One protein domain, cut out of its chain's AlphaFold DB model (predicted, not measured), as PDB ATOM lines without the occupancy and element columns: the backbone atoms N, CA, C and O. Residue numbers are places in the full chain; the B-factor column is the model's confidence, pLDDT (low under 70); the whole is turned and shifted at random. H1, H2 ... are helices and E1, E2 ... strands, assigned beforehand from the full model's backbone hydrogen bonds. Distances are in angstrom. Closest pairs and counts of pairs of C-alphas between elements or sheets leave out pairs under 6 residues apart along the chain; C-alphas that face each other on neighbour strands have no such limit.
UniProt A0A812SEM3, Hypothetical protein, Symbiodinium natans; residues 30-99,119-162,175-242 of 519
ATOM      1  N   VAL A  30     136.108 169.563 160.888       95.81
ATOM      2  CA  VAL A  30     135.404 168.279 160.738       95.81
ATOM      3  C   VAL A  30     135.069 167.735 162.127       95.81
ATOM      4  O   VAL A  30     135.920 167.763 163.020       95.81
ATOM      5  N   SER A  31     133.820 167.314 162.320       96.62
ATOM      6  CA  SER A  31     133.336 166.805 163.605       96.62
ATOM      7  C   SER A  31     133.730 165.344 163.796       96.62
ATOM      8  O   SER A  31     133.766 164.575 162.838       96.62
ATOM      9  N   ASN A  32     133.943 164.939 165.046       96.38
ATOM     10  CA  ASN A  32     134.129 163.530 165.395       96.38
ATOM     11  C   ASN A  32     132.831 162.708 165.244       96.38
ATOM     12  O   ASN A  32     132.876 161.486 165.309       96.38
ATOM     13  N   GLN A  33     131.683 163.359 165.011       96.19
ATOM     14  CA  GLN A  33     130.408 162.711 164.672       96.19
ATOM     15  C   GLN A  33     130.268 162.383 163.179       96.19
ATOM     16  O   GLN A  33     129.296 161.745 162.768       96.19
ATOM     17  N   SER A  34     131.200 162.841 162.338       95.75
ATOM     18  CA  SER A  34     131.195 162.504 160.918       95.75
ATOM     19  C   SER A  34     131.260 160.987 160.727       95.75
ATOM     20  O   SER A  34     132.004 160.291 161.413       95.75
ATOM     21  N   ARG A  35     130.502 160.468 159.755       95.31
ATOM     22  CA  ARG A  35     130.532 159.045 159.410       95.31
ATOM     23  C   ARG A  35     131.910 158.679 158.853       95.31
ATOM     24  O   ARG A  35     132.228 159.004 157.710       95.31
ATOM     25  N   ILE A  36     132.692 157.987 159.670       96.06
ATOM     26  CA  ILE A  36     133.972 157.378 159.308       96.06
ATOM     27  C   ILE A  36     133.813 155.858 159.279       96.06
ATOM     28  O   ILE A  36     133.002 155.302 160.020       96.06
ATOM     29  N   GLU A  37     134.568 155.185 158.418       93.69
ATOM     30  CA  GLU A  37     134.502 153.730 158.276       93.69
ATOM     31  C   GLU A  37     135.890 153.126 158.505       93.69
ATOM     32  O   GLU A  37     136.873 153.622 157.944       93.69
ATOM     33  N   PRO A  38     136.006 152.072 159.333       92.56
ATOM     34  CA  PRO A  38     137.288 151.430 159.556       92.56
ATOM     35  C   PRO A  38     137.808 150.820 158.248       92.56
ATOM     36  O   PRO A  38     137.029 150.332 157.421       92.56
ATOM     37  N   PRO A  39     139.132 150.804 158.032       90.50
ATOM     38  CA  PRO A  39     139.695 150.172 156.851       90.50
ATOM     39  C   PRO A  39     139.377 148.672 156.865       90.50
ATOM     40  O   PRO A  39     139.633 148.000 157.857       90.50
ATOM     41  N   ALA A  40     138.921 148.127 155.731       87.12
ATOM     42  CA  ALA A  40     138.581 146.701 155.609       87.12
ATOM     43  C   ALA A  40     139.720 145.752 156.031       87.12
ATOM     44  O   ALA A  40     139.472 144.670 156.544       87.12
ATOM     45  N   ASN A  41     140.969 146.179 155.823       83.06
ATOM     46  CA  ASN A  41     142.172 145.488 156.276       83.06
ATOM     47  C   ASN A  41     143.068 146.508 157.001       83.06
ATOM     48  O   ASN A  41     143.809 147.240 156.323       83.06
ATOM     49  N   PRO A  42     142.957 146.646 158.336       82.38
ATOM     50  CA  PRO A  42     143.783 147.572 159.100       82.38
ATOM     51  C   PRO A  42     145.235 147.088 159.125       82.38
ATOM     52  O   PRO A  42     145.527 145.934 159.426       82.38
ATOM     53  N   HIS A  43     146.162 147.988 158.803       85.12
ATOM     54  CA  HIS A  43     147.597 147.754 158.959       85.12
ATOM     55  C   HIS A  43     148.026 148.154 160.387       85.12
ATOM     56  O   HIS A  43     147.435 149.087 160.924       85.12
ATOM     57  N   PRO A  44     149.102 147.592 160.976       87.75
ATOM     58  CA  PRO A  44     149.712 148.098 162.217       87.75
ATOM     59  C   PRO A  44     149.784 149.629 162.375       87.75
ATOM     60  O   PRO A  44     149.480 150.172 163.433       87.75
ATOM     61  N   VAL A  45     150.117 150.355 161.301       92.88
ATOM     62  CA  VAL A  45     150.178 151.825 161.313       92.88
ATOM     63  C   VAL A  45     148.800 152.450 161.492       92.88
ATOM     64  O   VAL A  45     148.680 153.452 162.178       92.88
ATOM     65  N   GLU A  46     147.763 151.871 160.891       93.62
ATOM     66  CA  GLU A  46     146.393 152.383 160.978       93.62
ATOM     67  C   GLU A  46     145.872 152.328 162.416       93.62
ATOM     68  O   GLU A  46     145.199 153.255 162.857       93.62
ATOM     69  N   ASN A  47     146.251 151.288 163.160       94.56
ATOM     70  CA  ASN A  47     145.880 151.097 164.559       94.56
ATOM     71  C   ASN A  47     146.771 151.850 165.552       94.56
ATOM     72  O   ASN A  47     146.483 151.839 166.742       94.56
ATOM     73  N   THR A  48     147.828 152.522 165.090       97.12
ATOM     74  CA  THR A  48     148.669 153.347 165.961       97.12
ATOM     75  C   THR A  48     147.830 154.462 166.580       97.12
ATOM     76  O   THR A  48     147.164 155.219 165.866       97.12
ATOM     77  N   LEU A  49     147.870 154.560 167.906       98.25
ATOM     78  CA  LEU A  49     147.212 155.616 168.653       98.25
ATOM     79  C   LEU A  49     148.034 156.902 168.546       98.25
ATOM     80  O   LEU A  49     149.258 156.900 168.694       98.25
ATOM     81  N   LEU A  50     147.343 158.007 168.318       98.69
ATOM     82  CA  LEU A  50     147.897 159.347 168.324       98.69
ATOM     83  C   LEU A  50     147.274 160.141 169.468       98.69
ATOM     84  O   LEU A  50     146.065 160.071 169.686       98.69
ATOM     85  N   VAL A  51     148.088 160.960 170.132       98.81
ATOM     86  CA  VAL A  51     147.586 162.109 170.890       98.81
ATOM     87  C   VAL A  51     148.184 163.373 170.293       98.81
ATOM     88  O   VAL A  51     149.404 163.534 170.207       98.81
ATOM     89  N   LEU A  52     147.304 164.252 169.824       98.88
ATOM     90  CA  LEU A  52     147.647 165.460 169.097       98.88
ATOM     91  C   LEU A  52     147.563 166.684 170.019       98.88
ATOM     92  O   LEU A  52     146.529 166.899 170.665       98.88
ATOM     93  N   PRO A  53     148.614 167.522 170.050       98.69
ATOM     94  CA  PRO A  53     148.599 168.776 170.788       98.69
ATOM     95  C   PRO A  53     147.655 169.793 170.136       98.69
ATOM     96  O   PRO A  53     147.359 169.717 168.941       98.69
ATOM     97  N   LYS A  54     147.255 170.817 170.898       98.25
ATOM     98  CA  LYS A  54     146.341 171.887 170.453       98.25
ATOM     99  C   LYS A  54     146.678 172.469 169.076       98.25
ATOM    100  O   LYS A  54     145.784 172.632 168.249       98.25
ATOM    101  N   LEU A  55     147.954 172.761 168.808       98.12
ATOM    102  CA  LEU A  55     148.381 173.329 167.522       98.12
ATOM    103  C   LEU A  55     148.189 172.349 166.356       98.12
ATOM    104  O   LEU A  55     147.767 172.760 165.280       98.12
ATOM    105  N   ALA A  56     148.408 171.049 166.572       98.50
ATOM    106  CA  ALA A  56     148.146 170.031 165.557       98.50
ATOM    107  C   ALA A  56     146.646 169.895 165.260       98.50
ATOM    108  O   ALA A  56     146.250 169.818 164.099       98.50
ATOM    109  N   VAL A  57     145.804 169.919 166.299       98.38
ATOM    110  CA  VAL A  57     144.338 169.893 166.155       98.38
ATOM    111  C   VAL A  57     143.845 171.093 165.341       98.38
ATOM    112  O   VAL A  57     143.012 170.946 164.444       98.38
ATOM    113  N   GLN A  58     144.394 172.279 165.618       97.25
ATOM    114  CA  GLN A  58     144.088 173.507 164.885       97.25
ATOM    115  C   GLN A  58     144.549 173.444 163.424       97.25
ATOM    116  O   GLN A  58     143.759 173.774 162.539       97.25
ATOM    117  N   GLU A  59     145.776 172.981 163.168       96.94
ATOM    118  CA  GLU A  59     146.340 172.848 161.817       96.94
ATOM    119  C   GLU A  59     145.522 171.874 160.956       96.94
ATOM    120  O   GLU A  59     145.164 172.170 159.814       96.94
ATOM    121  N   LEU A  60     145.144 170.729 161.530       97.19
ATOM    122  CA  LEU A  60     144.349 169.701 160.852       97.19
ATOM    123  C   LEU A  60     142.865 170.065 160.743       97.19
ATOM    124  O   LEU A  60     142.139 169.457 159.952       97.19
ATOM    125  N   LYS A  61     142.413 171.074 161.498       96.88
ATOM    126  CA  LYS A  61     141.021 171.548 161.540       96.88
ATOM    127  C   LYS A  61     140.053 170.410 161.857       96.88
ATOM    128  O   LYS A  61     139.024 170.248 161.199       96.88
ATOM    129  N   ILE A  62     140.404 169.635 162.875       97.56
ATOM    130  CA  ILE A  62     139.570 168.575 163.441       97.56
ATOM    131  C   ILE A  62     138.982 169.046 164.775       97.56
ATOM    132  O   ILE A  62     139.509 169.954 165.425       97.56
ATOM    133  N   GLU A  63     137.850 168.477 165.162       98.00
ATOM    134  CA  GLU A  63     137.215 168.745 166.448       98.00
ATOM    135  C   GLU A  63     138.023 168.109 167.596       98.00
ATOM    136  O   GLU A  63     138.280 166.908 167.552       98.00
ATOM    137  N   PRO A  64     138.448 168.865 168.628       98.31
ATOM    138  CA  PRO A  64     139.113 168.278 169.788       98.31
ATOM    139  C   PRO A  64     138.155 167.354 170.550       98.31
ATOM    140  O   PRO A  64     136.969 167.653 170.680       98.31
ATOM    141  N   ASN A  65     138.673 166.255 171.095       98.31
ATOM    142  CA  ASN A  65     137.884 165.291 171.868       98.31
ATOM    143  C   ASN A  65     138.449 164.989 173.259       98.31
ATOM    144  O   ASN A  65     137.865 164.184 173.983       98.31
ATOM    145  N   MET A  66     139.518 165.678 173.667       97.81
ATOM    146  CA  MET A  66     140.163 165.463 174.955       97.81
ATOM    147  C   MET A  66     140.679 166.760 175.578       97.81
ATOM    148  O   MET A  66     141.140 167.673 174.889       97.81
ATOM    149  N   SER A  67     140.595 166.830 176.900       96.75
ATOM    150  CA  SER A  67     141.230 167.837 177.748       96.75
ATOM    151  C   SER A  67     142.352 167.192 178.564       96.75
ATOM    152  O   SER A  67     142.379 165.971 178.773       96.75
ATOM    153  N   ASP A  68     143.311 168.005 178.995       97.06
ATOM    154  CA  ASP A  68     144.249 167.595 180.034       97.06
ATOM    155  C   ASP A  68     143.679 167.911 181.428       97.06
ATOM    156  O   ASP A  68     142.625 168.533 181.569       97.06
ATOM    157  N   LYS A  69     144.370 167.459 182.473       94.88
ATOM    158  CA  LYS A  69     144.032 167.713 183.873       94.88
ATOM    159  C   LYS A  69     143.863 169.209 184.155       94.88
ATOM    160  O   LYS A  69     144.811 169.976 184.001       94.88
ATOM    161  N   GLY A  70     142.676 169.587 184.624       90.50
ATOM    162  CA  GLY A  70     142.336 170.972 184.958       90.50
ATOM    163  C   GLY A  70     141.865 171.828 183.788       90.50
ATOM    164  O   GLY A  70     141.367 172.924 184.013       90.50
ATOM    165  N   ASP A  71     141.989 171.353 182.547       94.50
ATOM    166  CA  ASP A  71     141.496 172.109 181.401       94.50
ATOM    167  C   ASP A  71     139.959 171.986 181.332       94.50
ATOM    168  O   ASP A  71     139.414 170.900 181.130       94.50
ATOM    169  N   GLU A  72     139.253 173.118 181.414       92.69
ATOM    170  CA  GLU A  72     137.784 173.181 181.277       92.69
ATOM    171  C   GLU A  72     137.300 172.869 179.854       92.69
ATOM    172  O   GLU A  72     136.147 172.505 179.627       92.69
ATOM    173  N   THR A  73     138.178 173.043 178.862       95.94
ATOM    174  CA  THR A  73     137.837 172.882 177.449       95.94
ATOM    175  C   THR A  73     138.721 171.846 176.781       95.94
ATOM    176  O   THR A  73     139.940 171.793 176.967       95.94
ATOM    177  N   LYS A  74     138.105 171.028 175.928       98.00
ATOM    178  CA  LYS A  74     138.836 170.084 175.089       98.00
ATOM    179  C   LYS A  74     139.629 170.852 174.045       98.00
ATOM    180  O   LYS A  74     139.073 171.553 173.200       98.00
ATOM    181  N   THR A  75     140.944 170.704 174.092       98.12
ATOM    182  CA  THR A  75     141.859 171.315 173.118       98.12
ATOM    183  C   THR A  75     142.775 170.297 172.453       98.12
ATOM    184  O   THR A  75     143.406 170.620 171.448       98.12
ATOM    185  N   LEU A  76     142.816 169.077 172.981       98.69
ATOM    186  CA  LEU A  76     143.607 167.966 172.483       98.69
ATOM    187  C   LEU A  76     142.719 167.023 171.671       98.69
ATOM    188  O   LEU A  76     141.486 167.055 171.750       98.69
ATOM    189  N   TRP A  77     143.360 166.158 170.900       98.69
ATOM    190  CA  TRP A  77     142.681 165.082 170.192       98.69
ATOM    191  C   TRP A  77     143.411 163.772 170.426       98.69
ATOM    192  O   TRP A  77     144.640 163.747 170.381       98.69
ATOM    193  N   PHE A  78     142.676 162.691 170.647       98.50
ATOM    194  CA  PHE A  78     143.220 161.344 170.571       98.50
ATOM    195  C   PHE A  78     142.346 160.453 169.699       98.50
ATOM    196  O   PHE A  78     141.135 160.644 169.589       98.50
ATOM    197  N   GLY A  79     142.997 159.479 169.087       98.25
ATOM    198  CA  GLY A  79     142.380 158.535 168.175       98.25
ATOM    199  C   GLY A  79     143.447 157.804 167.380       98.25
ATOM    200  O   GLY A  79     144.649 157.988 167.582       98.25
ATOM    201  N   ARG A  80     143.014 156.947 166.471       98.00
ATOM    202  CA  ARG A  80     143.883 156.129 165.630       98.00
ATOM    203  C   ARG A  80     144.220 156.841 164.333       98.00
ATOM    204  O   ARG A  80     143.502 157.726 163.863       98.00
ATOM    205  N   VAL A  81     145.322 156.429 163.717       97.81
ATOM    206  CA  VAL A  81     145.759 156.963 162.420       97.81
ATOM    207  C   VAL A  81     144.665 156.826 161.356       97.81
ATOM    208  O   VAL A  81     144.479 157.761 160.573       97.81
ATOM    209  N   TRP A  82     143.920 155.714 161.331       96.88
ATOM    210  CA  TRP A  82     142.838 155.541 160.357       96.88
ATOM    211  C   TRP A  82     141.665 156.494 160.598       96.88
ATOM    212  O   TRP A  82     141.143 157.056 159.639       96.88
ATOM    213  N   GLU A  83     141.302 156.739 161.860       98.00
ATOM    214  CA  GLU A  83     140.234 157.679 162.226       98.00
ATOM    215  C   GLU A  83     140.608 159.088 161.761       98.00
ATOM    216  O   GLU A  83     139.818 159.764 161.103       98.00
ATOM    217  N   LEU A  84     141.861 159.496 161.997       98.12
ATOM    218  CA  LEU A  84     142.370 160.775 161.511       98.12
ATOM    219  C   LEU A  84     142.317 160.868 159.979       98.12
ATOM    220  O   LEU A  84     141.919 161.897 159.433       98.12
ATOM    221  N   ARG A  85     142.719 159.814 159.262       96.94
ATOM    222  CA  ARG A  85     142.675 159.795 157.790       96.94
ATOM    223  C   ARG A  85     141.254 159.948 157.267       96.94
ATOM    224  O   ARG A  85     141.054 160.729 156.338       96.94
ATOM    225  N   GLU A  86     140.295 159.244 157.857       97.38
ATOM    226  CA  GLU A  86     138.894 159.326 157.451       97.38
ATOM    227  C   GLU A  86     138.289 160.698 157.753       97.38
ATOM    228  O   GLU A  86     137.640 161.273 156.881       97.38
ATOM    229  N   LEU A  87     138.588 161.299 158.910       97.75
ATOM    230  CA  LEU A  87     138.182 162.679 159.202       97.75
ATOM    231  C   LEU A  87     138.746 163.668 158.170       97.75
ATOM    232  O   LEU A  87     138.032 164.535 157.661       97.75
ATOM    233  N   LEU A  88     140.020 163.523 157.797       96.62
ATOM    234  CA  LEU A  88     140.640 164.368 156.773       96.62
ATOM    235  C   LEU A  88     140.090 164.102 155.364       96.62
ATOM    236  O   LEU A  88     140.065 165.024 154.544       96.62
ATOM    237  N   ARG A  89     139.645 162.875 155.072       95.88
ATOM    238  CA  ARG A  89     138.943 162.545 153.826       95.88
ATOM    239  C   ARG A  89     137.585 163.240 153.781       95.88
ATOM    240  O   ARG A  89     137.328 163.950 152.816       95.88
ATOM    241  N   VAL A  90     136.774 163.122 154.836       96.12
ATOM    242  CA  VAL A  90     135.471 163.805 154.946       96.12
ATOM    243  C   VAL A  90     135.633 165.313 154.755       96.12
ATOM    244  O   VAL A  90     134.937 165.916 153.942       96.12
ATOM    245  N   GLN A  91     136.615 165.922 155.425       94.69
ATOM    246  CA  GLN A  91     136.930 167.343 155.261       94.69
ATOM    247  C   GLN A  91     137.259 167.714 153.804       94.69
ATOM    248  O   GLN A  91     136.844 168.768 153.314       94.69
ATOM    249  N   ASN A  92     138.030 166.872 153.110       94.12
ATOM    250  CA  ASN A  92     138.376 167.084 151.709       94.12
ATOM    251  C   ASN A  92     137.149 166.956 150.795       94.12
ATOM    252  O   ASN A  92     136.967 167.786 149.908       94.12
ATOM    253  N   ASP A  93     136.285 165.975 151.039       93.75
ATOM    254  CA  ASP A  93     135.069 165.747 150.256       93.75
ATOM    255  C   ASP A  93     134.068 166.906 150.425       93.75
ATOM    256  O   ASP A  93     133.508 167.406 149.445       93.75
ATOM    257  N   GLU A  94     133.913 167.428 151.647       92.56
ATOM    258  CA  GLU A  94     133.134 168.643 151.918       92.56
ATOM    259  C   GLU A  94     133.729 169.887 151.241       92.56
ATOM    260  O   GLU A  94     133.004 170.800 150.831       92.56
ATOM    261  N   HIS A  95     135.058 169.975 151.150       90.12
ATOM    262  CA  HIS A  95     135.718 171.062 150.435       90.12
ATOM    263  C   HIS A  95     135.458 170.968 148.930       90.12
ATOM    264  O   HIS A  95     135.009 171.952 148.348       90.12
ATOM    265  N   LEU A  96     135.663 169.795 148.323       89.00
ATOM    266  CA  LEU A  96     135.411 169.563 146.900       89.00
ATOM    267  C   LEU A  96     133.949 169.824 146.533       89.00
ATOM    268  O   LEU A  96     133.683 170.474 145.529       89.00
ATOM    269  N   THR A  97     133.004 169.389 147.370       90.25
ATOM    270  CA  THR A  97     131.570 169.632 147.154       90.25
ATOM    271  C   THR A  97     131.258 171.128 147.109       90.25
ATOM    272  O   THR A  97     130.554 171.581 146.211       90.25
ATOM    273  N   ARG A  98     131.825 171.921 148.030       86.81
ATOM    274  CA  ARG A  98     131.657 173.384 148.041       86.81
ATOM    275  C   ARG A  98     132.312 174.055 146.839       86.81
ATOM    276  O   ARG A  98     131.679 174.892 146.211       86.81
ATOM    277  N   THR A  99     133.542 173.670 146.507       85.25
ATOM    278  CA  THR A  99     134.266 174.213 145.347       85.25
ATOM    279  C   THR A  99     133.540 173.896 144.038       85.25
ATOM    280  O   THR A  99     133.460 174.749 143.166       85.25
ATOM    281  N   ASP A 119     138.168 161.660 125.755       91.31
ATOM    282  CA  ASP A 119     137.790 160.256 125.917       91.31
ATOM    283  C   ASP A 119     138.325 159.387 124.765       91.31
ATOM    284  O   ASP A 119     139.003 158.384 124.997       91.31
ATOM    285  N   ALA A 120     138.155 159.837 123.515       91.81
ATOM    286  CA  ALA A 120     138.727 159.175 122.341       91.81
ATOM    287  C   ALA A 120     140.261 159.049 122.428       91.81
ATOM    288  O   ALA A 120     140.821 157.999 122.103       91.81
ATOM    289  N   LEU A 121     140.937 160.093 122.919       91.56
ATOM    290  CA  LEU A 121     142.382 160.096 123.136       91.56
ATOM    291  C   LEU A 121     142.794 159.111 124.241       91.56
ATOM    292  O   LEU A 121     143.727 158.336 124.046       91.56
ATOM    293  N   LEU A 122     142.077 159.062 125.370       88.75
ATOM    294  CA  LEU A 122     142.345 158.114 126.461       88.75
ATOM    295  C   LEU A 122     142.094 156.652 126.038       88.75
ATOM    296  O   LEU A 122     142.728 155.738 126.576       88.75
ATOM    297  N   HIS A 123     141.212 156.431 125.059       91.50
ATOM    298  CA  HIS A 123     140.928 155.119 124.478       91.50
ATOM    299  C   HIS A 123     141.971 154.637 123.461       91.50
ATOM    300  O   HIS A 123     142.081 153.424 123.241       91.50
ATOM    301  N   ALA A 124     142.779 155.530 122.883       93.62
ATOM    302  CA  ALA A 124     143.869 155.128 122.003       93.62
ATOM    303  C   ALA A 124     144.915 154.288 122.765       93.62
ATOM    304  O   ALA A 124     145.269 154.553 123.917       93.62
ATOM    305  N   LYS A 125     145.412 153.225 122.114       93.75
ATOM    306  CA  LYS A 125     146.247 152.176 122.736       93.75
ATOM    307  C   LYS A 125     147.486 152.735 123.446       93.75
ATOM    308  O   LYS A 125     147.866 152.238 124.507       93.75
ATOM    309  N   GLU A 126     148.109 153.756 122.869       93.75
ATOM    310  CA  GLU A 126     149.285 154.421 123.431       93.75
ATOM    311  C   GLU A 126     148.982 155.100 124.778       93.75
ATOM    312  O   GLU A 126     149.667 154.833 125.770       93.75
ATOM    313  N   TYR A 127     147.896 155.873 124.858       92.88
ATOM    314  CA  TYR A 127     147.484 156.566 126.076       92.88
ATOM    315  C   TYR A 127     146.937 155.598 127.112       92.88
ATOM    316  O   TYR A 127     147.289 155.707 128.283       92.88
ATOM    317  N   ARG A 128     146.185 154.571 126.703       92.31
ATOM    318  CA  ARG A 128     145.718 153.524 127.622       92.31
ATOM    319  C   ARG A 128     146.878 152.843 128.348       92.31
ATOM    320  O   ARG A 128     146.787 152.591 129.552       92.31
ATOM    321  N   ASN A 129     147.993 152.589 127.663       92.56
ATOM    322  CA  ASN A 129     149.191 152.023 128.284       92.56
ATOM    323  C   ASN A 129     149.831 152.992 129.288       92.56
ATOM    324  O   ASN A 129     150.235 152.576 130.378       92.56
ATOM    325  N   ILE A 130     149.905 154.280 128.946       93.25
ATOM    326  CA  ILE A 130     150.421 155.327 129.836       93.25
ATOM    327  C   ILE A 130     149.533 155.457 131.078       93.25
ATOM    328  O   ILE A 130     150.043 155.372 132.194       93.25
ATOM    329  N   LEU A 131     148.214 155.566 130.906       90.94
ATOM    330  CA  LEU A 131     147.233 155.643 131.991       90.94
ATOM    331  C   LEU A 131     147.282 154.408 132.884       90.94
ATOM    332  O   LEU A 131     147.252 154.540 134.102       90.94
ATOM    333  N   THR A 132     147.431 153.215 132.307       91.75
ATOM    334  CA  THR A 132     147.584 151.972 133.079       91.75
ATOM    335  C   THR A 132     148.832 152.026 133.961       91.75
ATOM    336  O   THR A 132     148.762 151.758 135.163       91.75
ATOM    337  N   LYS A 133     149.975 152.445 133.398       94.31
ATOM    338  CA  LYS A 133     151.231 152.616 134.147       94.31
ATOM    339  C   LYS A 133     151.109 153.696 135.224       94.31
ATOM    340  O   LYS A 133     151.588 153.499 136.340       94.31
ATOM    341  N   MET A 134     150.462 154.819 134.916       93.81
ATOM    342  CA  MET A 134     150.192 155.891 135.875       93.81
ATOM    343  C   MET A 134     149.294 155.392 137.006       93.81
ATOM    344  O   MET A 134     149.664 155.537 138.166       93.81
ATOM    345  N   ALA A 135     148.176 154.733 136.698       91.62
ATOM    346  CA  ALA A 135     147.262 154.162 137.680       91.62
ATOM    347  C   ALA A 135     147.970 153.150 138.591       91.62
ATOM    348  O   ALA A 135     147.803 153.204 139.806       91.62
ATOM    349  N   ALA A 136     148.817 152.273 138.041       93.00
ATOM    350  CA  ALA A 136     149.627 151.349 138.836       93.00
ATOM    351  C   ALA A 136     150.602 152.089 139.770       93.00
ATOM    352  O   ALA A 136     150.692 151.767 140.957       93.00
ATOM    353  N   ARG A 137     151.287 153.132 139.275       93.69
ATOM    354  CA  ARG A 137     152.165 153.985 140.097       93.69
ATOM    355  C   ARG A 137     151.386 154.696 141.205       93.69
ATOM    356  O   ARG A 137     151.834 154.667 142.349       93.69
ATOM    357  N   PHE A 138     150.226 155.275 140.897       91.94
ATOM    358  CA  PHE A 138     149.349 155.925 141.873       91.94
ATOM    359  C   PHE A 138     148.846 154.938 142.925       91.94
ATOM    360  O   PHE A 138     148.982 155.222 144.112       91.94
ATOM    361  N   LYS A 139     148.371 153.749 142.528       90.50
ATOM    362  CA  LYS A 139     148.000 152.671 143.462       90.50
ATOM    363  C   LYS A 139     149.160 152.321 144.396       90.50
ATOM    364  O   LYS A 139     148.970 152.253 145.606       90.50
ATOM    365  N   GLY A 140     150.375 152.189 143.860       91.19
ATOM    366  CA  GLY A 140     151.577 151.951 144.660       91.19
ATOM    367  C   GLY A 140     151.909 153.096 145.627       91.19
ATOM    368  O   GLY A 140     152.271 152.846 146.774       91.19
ATOM    369  N   VAL A 141     151.770 154.357 145.200       90.56
ATOM    370  CA  VAL A 141     151.957 155.536 146.069       90.56
ATOM    371  C   VAL A 141     150.915 155.560 147.187       90.56
ATOM    372  O   VAL A 141     151.284 155.761 148.341       90.56
ATOM    373  N   VAL A 142     149.640 155.329 146.867       87.88
ATOM    374  CA  VAL A 142     148.541 155.285 147.844       87.88
ATOM    375  C   VAL A 142     148.776 154.171 148.859       87.88
ATOM    376  O   VAL A 142     148.709 154.435 150.056       87.88
ATOM    377  N   ALA A 143     149.150 152.969 148.413       87.12
ATOM    378  CA  ALA A 143     149.474 151.854 149.301       87.12
ATOM    379  C   ALA A 143     150.651 152.179 150.238       87.12
ATOM    380  O   ALA A 143     150.556 151.975 151.447       87.12
ATOM    381  N   ARG A 144     151.742 152.761 149.715       88.69
ATOM    382  CA  ARG A 144     152.882 153.193 150.546       88.69
ATOM    383  C   ARG A 144     152.488 154.265 151.558       88.69
ATOM    384  O   ARG A 144     152.907 154.187 152.707       88.69
ATOM    385  N   ARG A 145     151.678 155.242 151.141       89.25
ATOM    386  CA  ARG A 145     151.163 156.293 152.026       89.25
ATOM    387  C   ARG A 145     150.267 155.712 153.111       89.25
ATOM    388  O   ARG A 145     150.402 156.114 154.262       89.25
ATOM    389  N   LYS A 146     149.390 154.764 152.772       87.12
ATOM    390  CA  LYS A 146     148.541 154.033 153.723       87.12
ATOM    391  C   LYS A 146     149.375 153.321 154.790       87.12
ATOM    392  O   LYS A 146     149.159 153.516 155.975       87.12
ATOM    393  N   ASN A 147     150.436 152.642 154.371       89.25
ATOM    394  CA  ASN A 147     151.341 151.914 155.263       89.25
ATOM    395  C   ASN A 147     152.428 152.805 155.898       89.25
ATOM    396  O   ASN A 147     153.518 152.319 156.198       89.25
ATOM    397  N   SER A 148     152.183 154.107 156.058       94.38
ATOM    398  CA  SER A 148     153.138 155.060 156.636       94.38
ATOM    399  C   SER A 148     152.443 156.087 157.524       94.38
ATOM    400  O   SER A 148     151.229 156.247 157.443       94.38
ATOM    401  N   LEU A 149     153.193 156.843 158.319       96.94
ATOM    402  CA  LEU A 149     152.643 157.936 159.121       96.94
ATOM    403  C   LEU A 149     152.615 159.273 158.353       96.94
ATOM    404  O   LEU A 149     152.557 160.340 158.957       96.94
ATOM    405  N   CYS A 150     152.608 159.244 157.013       96.12
ATOM    406  CA  CYS A 150     152.634 160.448 156.168       96.12
ATOM    407  C   CYS A 150     151.420 161.375 156.345       96.12
ATOM    408  O   CYS A 150     151.453 162.514 155.897       96.12
ATOM    409  N   VAL A 151     150.334 160.924 156.986       96.12
ATOM    410  CA  VAL A 151     149.229 161.823 157.372       96.12
ATOM    411  C   VAL A 151     149.738 162.975 158.252       96.12
ATOM    412  O   VAL A 151     149.258 164.102 158.144       96.12
ATOM    413  N   LEU A 152     150.795 162.719 159.027       98.06
ATOM    414  CA  LEU A 152     151.473 163.694 159.871       98.06
ATOM    415  C   LEU A 152     152.386 164.652 159.079       98.06
ATOM    416  O   LEU A 152     152.876 165.617 159.654       98.06
ATOM    417  N   ASP A 153     152.596 164.476 157.764       97.44
ATOM    418  CA  ASP A 153     153.301 165.477 156.935       97.44
ATOM    419  C   ASP A 153     152.569 166.829 156.924       97.44
ATOM    420  O   ASP A 153     153.202 167.873 156.768       97.44
ATOM    421  N   ARG A 154     151.250 166.828 157.163       96.62
ATOM    422  CA  ARG A 154     150.455 168.054 157.331       96.62
ATOM    423  C   ARG A 154     150.862 168.875 158.558       96.62
ATOM    424  O   ARG A 154     150.580 170.062 158.598       96.62
ATOM    425  N   LEU A 155     151.545 168.270 159.530       98.06
ATOM    426  CA  LEU A 155     151.943 168.917 160.780       98.06
ATOM    427  C   LEU A 155     153.355 169.506 160.751       98.06
ATOM    428  O   LEU A 155     153.780 170.091 161.745       98.06
ATOM    429  N   LYS A 156     154.078 169.397 159.628       96.94
ATOM    430  CA  LYS A 156     155.468 169.868 159.504       96.94
ATOM    431  C   LYS A 156     155.657 171.324 159.960       96.94
ATOM    432  O   LYS A 156     156.710 171.662 160.485       96.94
ATOM    433  N   ASN A 157     154.644 172.167 159.759       95.69
ATOM    434  CA  ASN A 157     154.680 173.592 160.091       95.69
ATOM    435  C   ASN A 157     153.777 173.955 161.285       95.69
ATOM    436  O   ASN A 157     153.519 175.130 161.515       95.69
ATOM    437  N   ALA A 158     153.297 172.972 162.055       94.81
ATOM    438  CA  ALA A 158     152.380 173.191 163.178       94.81
ATOM    439  C   ALA A 158     153.083 173.649 164.476       94.81
ATOM    440  O   ALA A 158     152.470 173.624 165.539       94.81
ATOM    441  N   TYR A 159     154.366 174.035 164.406       94.50
ATOM    442  CA  TYR A 159     155.182 174.490 165.544       94.50
ATOM    443  C   TYR A 159     155.146 173.535 166.750       94.50
ATOM    444  O   TYR A 159     155.011 173.948 167.903       94.50
ATOM    445  N   LEU A 160     155.246 172.232 166.480       97.12
ATOM    446  CA  LEU A 160     155.274 171.210 167.523       97.12
ATOM    447  C   LEU A 160     156.611 171.242 168.268       97.12
ATOM    448  O   LEU A 160     157.666 171.404 167.650       97.12
ATOM    449  N   LYS A 161     156.577 171.039 169.589       97.50
ATOM    450  CA  LYS A 161     157.795 171.065 170.417       97.50
ATOM    451  C   LYS A 161     158.646 169.803 170.277       97.50
ATOM    452  O   LYS A 161     159.834 169.839 170.567       97.50
ATOM    453  N   GLY A 162     158.056 168.709 169.803       98.06
ATOM    454  CA  GLY A 162     158.760 167.458 169.553       98.06
ATOM    455  C   GLY A 162     157.805 166.294 169.317       98.06
ATOM    456  O   GLY A 162     156.587 166.475 169.243       98.06
ATOM    457  N   TRP A 175     144.985 153.677 181.455       92.44
ATOM    458  CA  TRP A 175     145.479 154.209 182.726       92.44
ATOM    459  C   TRP A 175     146.557 155.286 182.522       92.44
ATOM    460  O   TRP A 175     146.359 156.253 181.781       92.44
ATOM    461  N   ASP A 176     147.720 155.108 183.147       96.00
ATOM    462  CA  ASP A 176     148.840 156.042 183.098       96.00
ATOM    463  C   ASP A 176     149.385 156.247 181.684       96.00
ATOM    464  O   ASP A 176     149.801 157.353 181.352       96.00
ATOM    465  N   ASN A 177     149.301 155.245 180.801       97.50
ATOM    466  CA  ASN A 177     149.798 155.373 179.428       97.50
ATOM    467  C   ASN A 177     149.074 156.488 178.659       97.50
ATOM    468  O   ASN A 177     149.716 157.291 177.979       97.50
ATOM    469  N   LEU A 178     147.744 156.572 178.787       97.38
ATOM    470  CA  LEU A 178     146.979 157.649 178.157       97.38
ATOM    471  C   LEU A 178     147.204 158.987 178.871       97.38
ATOM    472  O   LEU A 178     147.255 160.023 178.208       97.38
ATOM    473  N   ARG A 179     147.386 158.978 180.199       97.62
ATOM    474  CA  ARG A 179     147.725 160.187 180.971       97.62
ATOM    475  C   ARG A 179     149.055 160.780 180.512       97.62
ATOM    476  O   ARG A 179     149.103 161.976 180.247       97.62
ATOM    477  N   PHE A 180     150.088 159.968 180.283       98.50
ATOM    478  CA  PHE A 180     151.341 160.435 179.680       98.50
ATOM    479  C   PHE A 180     151.113 161.031 178.288       98.50
ATOM    480  O   PHE A 180     151.587 162.132 178.008       98.50
ATOM    481  N   GLY A 181     150.309 160.378 177.441       98.38
ATOM    482  CA  GLY A 181     149.915 160.929 176.141       98.38
ATOM    483  C   GLY A 181     149.256 162.312 176.248       98.38
ATOM    484  O   GLY A 181     149.623 163.227 175.506       98.38
ATOM    485  N   ARG A 182     148.340 162.499 177.211       98.00
ATOM    486  CA  ARG A 182     147.710 163.797 177.523       98.00
ATOM    487  C   ARG A 182     148.730 164.832 177.979       98.00
ATOM    488  O   ARG A 182     148.778 165.913 177.395       98.00
ATOM    489  N   MET A 183     149.568 164.492 178.961       98.19
ATOM    490  CA  MET A 183     150.614 165.375 179.485       98.19
ATOM    491  C   MET A 183     151.528 165.872 178.362       98.19
ATOM    492  O   MET A 183     151.776 167.071 178.234       98.19
ATOM    493  N   PHE A 184     152.006 164.964 177.510       98.69
ATOM    494  CA  PHE A 184     152.945 165.298 176.442       98.69
ATOM    495  C   PHE A 184     152.278 166.164 175.372       98.69
ATOM    496  O   PHE A 184     152.842 167.179 174.954       98.69
ATOM    497  N   ALA A 185     151.041 165.844 174.988       98.69
ATOM    498  CA  ALA A 185     150.269 166.674 174.071       98.69
ATOM    499  C   ALA A 185     149.969 168.063 174.651       98.69
ATOM    500  O   ALA A 185     150.075 169.065 173.938       98.69
ATOM    501  N   ARG A 186     149.695 168.172 175.956       98.06
ATOM    502  CA  ARG A 186     149.541 169.467 176.630       98.06
ATOM    503  C   ARG A 186     150.833 170.282 176.635       98.06
ATOM    504  O   ARG A 186     150.776 171.510 176.531       98.06
ATOM    505  N   MET A 187     151.989 169.620 176.696       98.06
ATOM    506  CA  MET A 187     153.306 170.253 176.551       98.06
ATOM    507  C   MET A 187     153.615 170.682 175.109       98.06
ATOM    508  O   MET A 187     154.538 171.475 174.912       98.06
ATOM    509  N   GLY A 188     152.833 170.241 174.119       98.38
ATOM    510  CA  GLY A 188     153.028 170.542 172.698       98.38
ATOM    511  C   GLY A 188     153.762 169.450 171.915       98.38
ATOM    512  O   GLY A 188     154.217 169.712 170.800       98.38
ATOM    513  N   MET A 189     153.897 168.254 172.489       98.69
ATOM    514  CA  MET A 189     154.529 167.096 171.858       98.69
ATOM    515  C   MET A 189     153.497 166.277 171.082       98.69
ATOM    516  O   MET A 189     152.360 166.114 171.517       98.69
ATOM    517  N   LEU A 190     153.899 165.712 169.949       98.81
ATOM    518  CA  LEU A 190     153.136 164.673 169.267       98.81
ATOM    519  C   LEU A 190     153.380 163.325 169.952       98.81
ATOM    520  O   LEU A 190     154.531 162.916 170.074       98.81
ATOM    521  N   PHE A 191     152.328 162.618 170.357       98.81
ATOM    522  CA  PHE A 191     152.439 161.275 170.933       98.81
ATOM    523  C   PHE A 191     152.017 160.215 169.918       98.81
ATOM    524  O   PHE A 191     150.923 160.302 169.358       98.81
ATOM    525  N   ILE A 192     152.872 159.219 169.695       98.81
ATOM    526  CA  ILE A 192     152.665 158.122 168.746       98.81
ATOM    527  C   ILE A 192     152.870 156.805 169.493       98.81
ATOM    528  O   ILE A 192     153.989 156.492 169.890       98.81
ATOM    529  N   CYS A 193     151.810 156.023 169.668       98.56
ATOM    530  CA  CYS A 193     151.844 154.776 170.426       98.56
ATOM    531  C   CYS A 193     151.321 153.609 169.576       98.56
ATOM    532  O   CYS A 193     150.119 153.547 169.301       98.56
ATOM    533  N   PRO A 194     152.190 152.683 169.127       97.06
ATOM    534  CA  PRO A 194     151.757 151.461 168.458       97.06
ATOM    535  C   PRO A 194     150.896 150.625 169.409       97.06
ATOM    536  O   PRO A 194     151.382 150.146 170.441       97.06
ATOM    537  N   ASP A 195     149.620 150.477 169.061       95.88
ATOM    538  CA  ASP A 195     148.614 149.793 169.871       95.88
ATOM    539  C   ASP A 195     148.561 148.310 169.494       95.88
ATOM    540  O   ASP A 195     147.902 147.915 168.528       95.88
ATOM    541  N   GLY A 196     149.268 147.497 170.276       93.00
ATOM    542  CA  GLY A 196     149.352 146.057 170.067       93.00
ATOM    543  C   GLY A 196     148.034 145.320 170.315       93.00
ATOM    544  O   GLY A 196     147.941 144.148 169.977       93.00
ATOM    545  N   PHE A 197     147.021 145.969 170.902       95.88
ATOM    546  CA  PHE A 197     145.738 145.348 171.252       95.88
ATOM    547  C   PHE A 197     144.614 145.651 170.256       95.88
ATOM    548  O   PHE A 197     143.603 144.953 170.242       95.88
ATOM    549  N   ALA A 198     144.774 146.659 169.400       95.25
ATOM    550  CA  ALA A 198     143.722 147.108 168.485       95.25
ATOM    551  C   ALA A 198     143.577 146.265 167.202       95.25
ATOM    552  O   ALA A 198     142.802 146.617 166.309       95.25
ATOM    553  N   TYR A 199     144.324 145.167 167.053       91.88
ATOM    554  CA  TYR A 199     144.178 144.280 165.896       91.88
ATOM    555  C   TYR A 199     142.858 143.508 165.963       91.88
ATOM    556  O   TYR A 199     142.510 143.032 167.038       91.88
ATOM    557  N   PRO A 200     142.125 143.318 164.850       90.56
ATOM    558  CA  PRO A 200     140.885 142.548 164.881       90.56
ATOM    559  C   PRO A 200     141.126 141.110 165.353       90.56
ATOM    560  O   PRO A 200     142.040 140.446 164.857       90.56
ATOM    561  N   LYS A 201     140.266 140.605 166.245       92.31
ATOM    562  CA  LYS A 201     140.401 139.292 166.906       92.31
ATOM    563  C   LYS A 201     140.609 138.103 165.955       92.31
ATOM    564  O   LYS A 201     141.272 137.136 166.303       92.31
ATOM    565  N   HIS A 202     140.061 138.169 164.743       91.50
ATOM    566  CA  HIS A 202     140.167 137.100 163.743       91.50
ATOM    567  C   HIS A 202     141.491 137.105 162.954       91.50
ATOM    568  O   HIS A 202     141.746 136.178 162.187       91.50
ATOM    569  N   THR A 203     142.331 138.131 163.113       90.88
ATOM    570  CA  THR A 203     143.658 138.213 162.476       90.88
ATOM    571  C   THR A 203     144.716 137.512 163.320       90.88
ATOM    572  O   THR A 203     144.542 137.361 164.525       90.88
ATOM    573  N   ASP A 204     145.844 137.126 162.722       91.38
ATOM    574  CA  ASP A 204     146.910 136.443 163.468       91.38
ATOM    575  C   ASP A 204     147.490 137.310 164.593       91.38
ATOM    576  O   ASP A 204     147.718 136.810 165.687       91.38
ATOM    577  N   LEU A 205     147.630 138.624 164.379       90.50
ATOM    578  CA  LEU A 205     148.046 139.548 165.442       90.50
ATOM    579  C   LEU A 205     146.980 139.685 166.542       90.50
ATOM    580  O   LEU A 205     147.331 139.746 167.716       90.50
ATOM    581  N   GLY A 206     145.692 139.671 166.183       92.81
ATOM    582  CA  GLY A 206     144.594 139.702 167.154       92.81
ATOM    583  C   GLY A 206     144.497 138.436 168.012       92.81
ATOM    584  O   GLY A 206     144.151 138.526 169.184       92.81
ATOM    585  N   LYS A 207     144.859 137.264 167.474       94.88
ATOM    586  CA  LYS A 207     144.953 136.017 168.259       94.88
ATOM    587  C   LYS A 207     146.077 136.070 169.296       94.88
ATOM    588  O   LYS A 207     145.947 135.484 170.367       94.88
ATOM    589  N   LEU A 208     147.168 136.784 168.994       93.56
ATOM    590  CA  LEU A 208     148.252 136.999 169.953       93.56
ATOM    591  C   LEU A 208     147.812 137.930 171.080       93.56
ATOM    592  O   LEU A 208     148.090 137.653 172.242       93.56
ATOM    593  N   ARG A 209     147.163 139.048 170.753       94.50
ATOM    594  CA  ARG A 209     146.613 139.970 171.749       94.50
ATOM    595  C   ARG A 209     145.543 140.873 171.154       94.50
ATOM    596  O   ARG A 209     145.725 141.459 170.088       94.50
ATOM    597  N   HIS A 210     144.448 141.026 171.884       96.12
ATOM    598  CA  HIS A 210     143.296 141.805 171.469       96.12
ATOM    599  C   HIS A 210     142.607 142.481 172.653       96.12
ATOM    600  O   HIS A 210     142.535 141.934 173.755       96.12
ATOM    601  N   LYS A 211     142.078 143.672 172.386       97.25
ATOM    602  CA  LYS A 211     141.014 144.315 173.150       97.25
ATOM    603  C   LYS A 211     140.040 144.948 172.171       97.25
ATOM    604  O   LYS A 211     140.455 145.519 171.159       97.25
ATOM    605  N   ASP A 212     138.761 144.922 172.515       96.25
ATOM    606  CA  ASP A 212     137.760 145.670 171.771       96.25
ATOM    607  C   ASP A 212     138.056 147.154 171.919       96.25
ATOM    608  O   ASP A 212     138.329 147.659 173.007       96.25
ATOM    609  N   VAL A 213     138.030 147.859 170.801       95.88
ATOM    610  CA  VAL A 213     138.387 149.268 170.728       95.88
ATOM    611  C   VAL A 213     137.145 150.126 170.962       95.88
ATOM    612  O   VAL A 213     136.109 149.894 170.341       95.88
ATOM    613  N   GLN A 214     137.247 151.146 171.819       96.31
ATOM    614  CA  GLN A 214     136.198 152.163 171.929       96.31
ATOM    615  C   GLN A 214     136.167 153.046 170.673       96.31
ATOM    616  O   GLN A 214     137.227 153.335 170.107       96.31
ATOM    617  N   PRO A 215     134.981 153.518 170.248       95.69
ATOM    618  CA  PRO A 215     134.883 154.488 169.164       95.69
ATOM    619  C   PRO A 215     135.580 155.804 169.532       95.69
ATOM    620  O   PRO A 215     135.721 156.141 170.713       95.69
ATOM    621  N   ILE A 216     135.965 156.570 168.508       97.06
ATOM    622  CA  ILE A 216     136.481 157.930 168.677       97.06
ATOM    623  C   ILE A 216     135.541 158.767 169.554       97.06
ATOM    624  O   ILE A 216     134.327 158.799 169.346       97.06
ATOM    625  N   LYS A 217     136.112 159.461 170.543       97.81
ATOM    626  CA  LYS A 217     135.340 160.319 171.442       97.81
ATOM    627  C   LYS A 217     134.842 161.568 170.731       97.81
ATOM    628  O   LYS A 217     135.548 162.158 169.910       97.81
ATOM    629  N   GLN A 218     133.644 161.997 171.099       97.00
ATOM    630  CA  GLN A 218     133.033 163.242 170.660       97.00
ATOM    631  C   GLN A 218     133.467 164.413 171.549       97.00
ATOM    632  O   GLN A 218     133.952 164.240 172.672       97.00
ATOM    633  N   ALA A 219     133.258 165.643 171.072       95.50
ATOM    634  CA  ALA A 219     133.507 166.836 171.882       95.50
ATOM    635  C   ALA A 219     132.651 166.864 173.162       95.50
ATOM    636  O   ALA A 219     133.113 167.350 174.187       95.50
ATOM    637  N   THR A 220     131.455 166.278 173.136       96.44
ATOM    638  CA  THR A 220     130.515 166.250 174.265       96.44
ATOM    639  C   THR A 220     130.722 165.095 175.240       96.44
ATOM    640  O   THR A 220     130.161 165.136 176.328       96.44
ATOM    641  N   ASP A 221     131.497 164.071 174.873       96.81
ATOM    642  CA  ASP A 221     131.696 162.898 175.734       96.81
ATOM    643  C   ASP A 221     132.448 163.265 177.017       96.81
ATOM    644  O   ASP A 221     133.372 164.083 176.980       96.81
ATOM    645  N   ASP A 222     132.143 162.610 178.134       95.31
ATOM    646  CA  ASP A 222     132.997 162.706 179.315       95.31
ATOM    647  C   ASP A 222     134.312 161.940 179.079       95.31
ATOM    648  O   ASP A 222     134.335 160.779 178.662       95.31
ATOM    649  N   VAL A 223     135.422 162.637 179.302       95.69
ATOM    650  CA  VAL A 223     136.791 162.148 179.110       95.69
ATOM    651  C   VAL A 223     137.644 162.521 180.315       95.69
ATOM    652  O   VAL A 223     138.781 162.983 180.153       95.69
ATOM    653  N   ASP A 224     137.096 162.309 181.514       94.88
ATOM    654  CA  ASP A 224     137.789 162.504 182.785       94.88
ATOM    655  C   ASP A 224     139.246 162.015 182.722       94.88
ATOM    656  O   ASP A 224     139.564 160.930 182.222       94.88
ATOM    657  N   TYR A 225     140.146 162.864 183.210       95.75
ATOM    658  CA  TYR A 225     141.577 162.605 183.280       95.75
ATOM    659  C   TYR A 225     141.903 161.371 184.129       95.75
ATOM    660  O   TYR A 225     142.839 160.621 183.829       95.75
ATOM    661  N   TRP A 226     141.110 161.136 185.176       94.50
ATOM    662  CA  TRP A 226     141.303 160.008 186.081       94.50
ATOM    663  C   TRP A 226     140.591 158.736 185.631       94.50
ATOM    664  O   TRP A 226     140.813 157.689 186.240       94.50
ATOM    665  N   SER A 227     139.849 158.778 184.521       94.31
ATOM    666  CA  SER A 227     139.219 157.590 183.952       94.31
ATOM    667  C   SER A 227     140.255 156.485 183.681       94.31
ATOM    668  O   SER A 227     141.347 156.773 183.173       94.31
ATOM    669  N   PRO A 228     139.957 155.223 184.042       88.88
ATOM    670  CA  PRO A 228     140.901 154.120 183.906       88.88
ATOM    671  C   PRO A 228     141.119 153.698 182.450       88.88
ATOM    672  O   PRO A 228     142.240 153.365 182.071       88.88
ATOM    673  N   ASP A 229     140.076 153.723 181.615       94.69
ATOM    674  CA  ASP A 229     140.170 153.290 180.221       94.69
ATOM    675  C   ASP A 229     139.210 154.065 179.310       94.69
ATOM    676  O   ASP A 229     137.989 154.040 179.463       94.69
ATOM    677  N   LEU A 230     139.787 154.758 178.331       96.31
ATOM    678  CA  LEU A 230     139.065 155.508 177.300       96.31
ATOM    679  C   LEU A 230     139.360 154.981 175.893       96.31
ATOM    680  O   LEU A 230     138.872 155.549 174.916       96.31
ATOM    681  N   VAL A 231     140.187 153.938 175.788       97.56
ATOM    682  CA  VAL A 231     140.698 153.402 174.522       97.56
ATOM    683  C   VAL A 231     140.071 152.047 174.218       97.56
ATOM    684  O   VAL A 231     139.797 151.766 173.048       97.56
ATOM    685  N   TYR A 232     139.810 151.233 175.243       97.75
ATOM    686  CA  TYR A 232     139.317 149.866 175.093       97.75
ATOM    687  C   TYR A 232     137.988 149.632 175.811       97.75
ATOM    688  O   TYR A 232     137.718 150.204 176.864       97.75
ATOM    689  N   ALA A 233     137.134 148.813 175.207       96.50
ATOM    690  CA  ALA A 233     135.814 148.439 175.706       96.50
ATOM    691  C   ALA A 233     135.811 147.063 176.398       96.50
ATOM    692  O   ALA A 233     134.795 146.673 176.969       96.50
ATOM    693  N   SER A 234     136.925 146.328 176.349       96.62
ATOM    694  CA  SER A 234     137.052 145.005 176.961       96.62
ATOM    695  C   SER A 234     138.427 144.755 177.587       96.62
ATOM    696  O   SER A 234     139.380 145.527 177.428       96.62
ATOM    697  N   GLY A 235     138.503 143.673 178.365       95.69
ATOM    698  CA  GLY A 235     139.750 143.154 178.921       95.69
ATOM    699  C   GLY A 235     140.670 142.577 177.843       95.69
ATOM    700  O   GLY A 235     140.260 142.360 176.708       95.69
ATOM    701  N   ALA A 236     141.932 142.350 178.210       95.44
ATOM    702  CA  ALA A 236     142.908 141.747 177.309       95.44
ATOM    703  C   ALA A 236     142.571 140.268 177.053       95.44
ATOM    704  O   ALA A 236     142.249 139.545 177.992       95.44
ATOM    705  N   ASP A 237     142.686 139.841 175.798       95.12
ATOM    706  CA  ASP A 237     142.493 138.461 175.338       95.12
ATOM    707  C   ASP A 237     143.603 138.062 174.351       95.12
ATOM    708  O   ASP A 237     144.163 138.930 173.681       95.12
ATOM    709  N   GLY A 238     143.911 136.769 174.235       94.50
ATOM    710  CA  GLY A 238     144.912 136.227 173.303       94.50
ATOM    711  C   GLY A 238     146.132 135.568 173.959       94.50
ATOM    712  O   GLY A 238     146.374 135.702 175.158       94.50
ATOM    713  N   GLU A 239     146.914 134.847 173.152       92.56
ATOM    714  CA  GLU A 239     148.014 133.964 173.593       92.56
ATOM    715  C   GLU A 239     149.154 134.680 174.337       92.56
ATOM    716  O   GLU A 239     149.797 134.098 175.207       92.56
ATOM    717  N   ASN A 240     149.401 135.946 174.003       93.44
ATOM    718  CA  ASN A 240     150.461 136.783 174.562       93.44
ATOM    719  C   ASN A 240     149.899 137.830 175.539       93.44
ATOM    720  O   ASN A 240     150.467 138.922 175.677       93.44
ATOM    721  N   THR A 241     148.762 137.531 176.170       92.69
ATOM    722  CA  THR A 241     148.194 138.320 177.267       92.69
ATOM    723  C   THR A 241     148.436 137.610 178.590       92.69
ATOM    724  O   THR A 241     148.366 136.386 178.674       92.69
ATOM    725  N   TYR A 242     148.792 138.366 179.626       91.81
ATOM    726  CA  TYR A 242     149.182 137.783 180.903       91.81
ATOM    727  C   TYR A 242     148.934 138.733 182.073       91.81
ATOM    728  O   TYR A 242     148.895 139.954 181.929       91.81
TER     729      TYR A 242
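Overview. This is residues 30 to 99, 119 to 162 and 175 to 242 of the 519 residues of the protein "Hypothetical protein" of Symbiodinium natans (UniProt A0A812SEM3). A small three-stranded sheet, E2 E1 E3, has helix H6 packed along one face, while the long helix H4 makes an arm, its residues 125 to 129 and 132 to 145 sticking out, with short H3 at its far end. H2 runs outward from the end of E2, and long stretches without a named element, residues 30 to 48, 61 to 76 and 209 to 242, make up much of the rest. The printed part has 182 residues, with seven named helices and three named strands in the order E1 H1 E2 H2 H3 H4 H5 H6 E3 H7. The sheet is antiparallel and the class is mostly helix, but under half of the residues are in named elements. The whole is only just loose, close to compact, with a radius of gyration of the C-alphas of 19.2 A, and spans 64 by 42 by 29 A.

Arrangement. E1, residues 49 to 52, is the inner strand between E2, residues 77 to 80, and E3, residues 189 to 193. Across E1 and E3, N 49 and O 193 are 2.8 A apart; across E1 and E2, N 50 and O 79 are 2.8 A apart, both within hydrogen-bond range. H6, residues 176 to 187, is over E1 and E3 at a height over the sheet of 8.0 A, and runs along the strands, at 10 degrees to E1 on the local plane; its closest C-alphas to E3 are those of Gly 181 and Phe 191, 5.8 A. This makes two layers, a helix on one face of a sheet. H1, residues 54 to 60, is on the opposite face, over none of the strands, at a height of 4.3 A, only just above the sheet's level. H5, residues 150 to 155, touches H1 at a steep tilt of 63 degrees, opposite ways, closest at the C-alphas of Ala 56 and Leu 155, 6.2 A. H2, residues 81 to 99, only grazes the sheet with residues 81 to 84. H4, residues 125 to 146, and H3, residues 119 to 123, only just touch, and only at the corner, with the C-alphas of Leu 122 and Arg 128 closest, 5.8 A. H7, residues 204 to 208, touches no helix and is not on the sheet. Every O i to N i+4 pair is within hydrogen-bond range in H1, H2, H3, H4, H6 and H7; H5 has 0 of 2, but 2 of 3 O i to N i+3 pairs.

Along the chain. E1 begins at C-alpha 49, (147.212, 155.616, 168.653). H4 measures 31.1 A from C-alpha 125, (146.247, 152.176, 122.736), to C-alpha 146; H2 measures 26.9 A, H6 16.3 A and E3 12.7 A. H7 ends at C-alpha 208, (148.252, 136.999, 169.953).

Size, cuts and confidence. The C-alphas of Gly 70 and Lys 125 are the two farthest apart, 65.1 A. Residues 100 to 118 and 163 to 174 are not printed, with C-alpha gaps of 24.2 A and 22.9 A. Of the links printed whole, H1 to E2 is long. No printed residue has a pLDDT under 70.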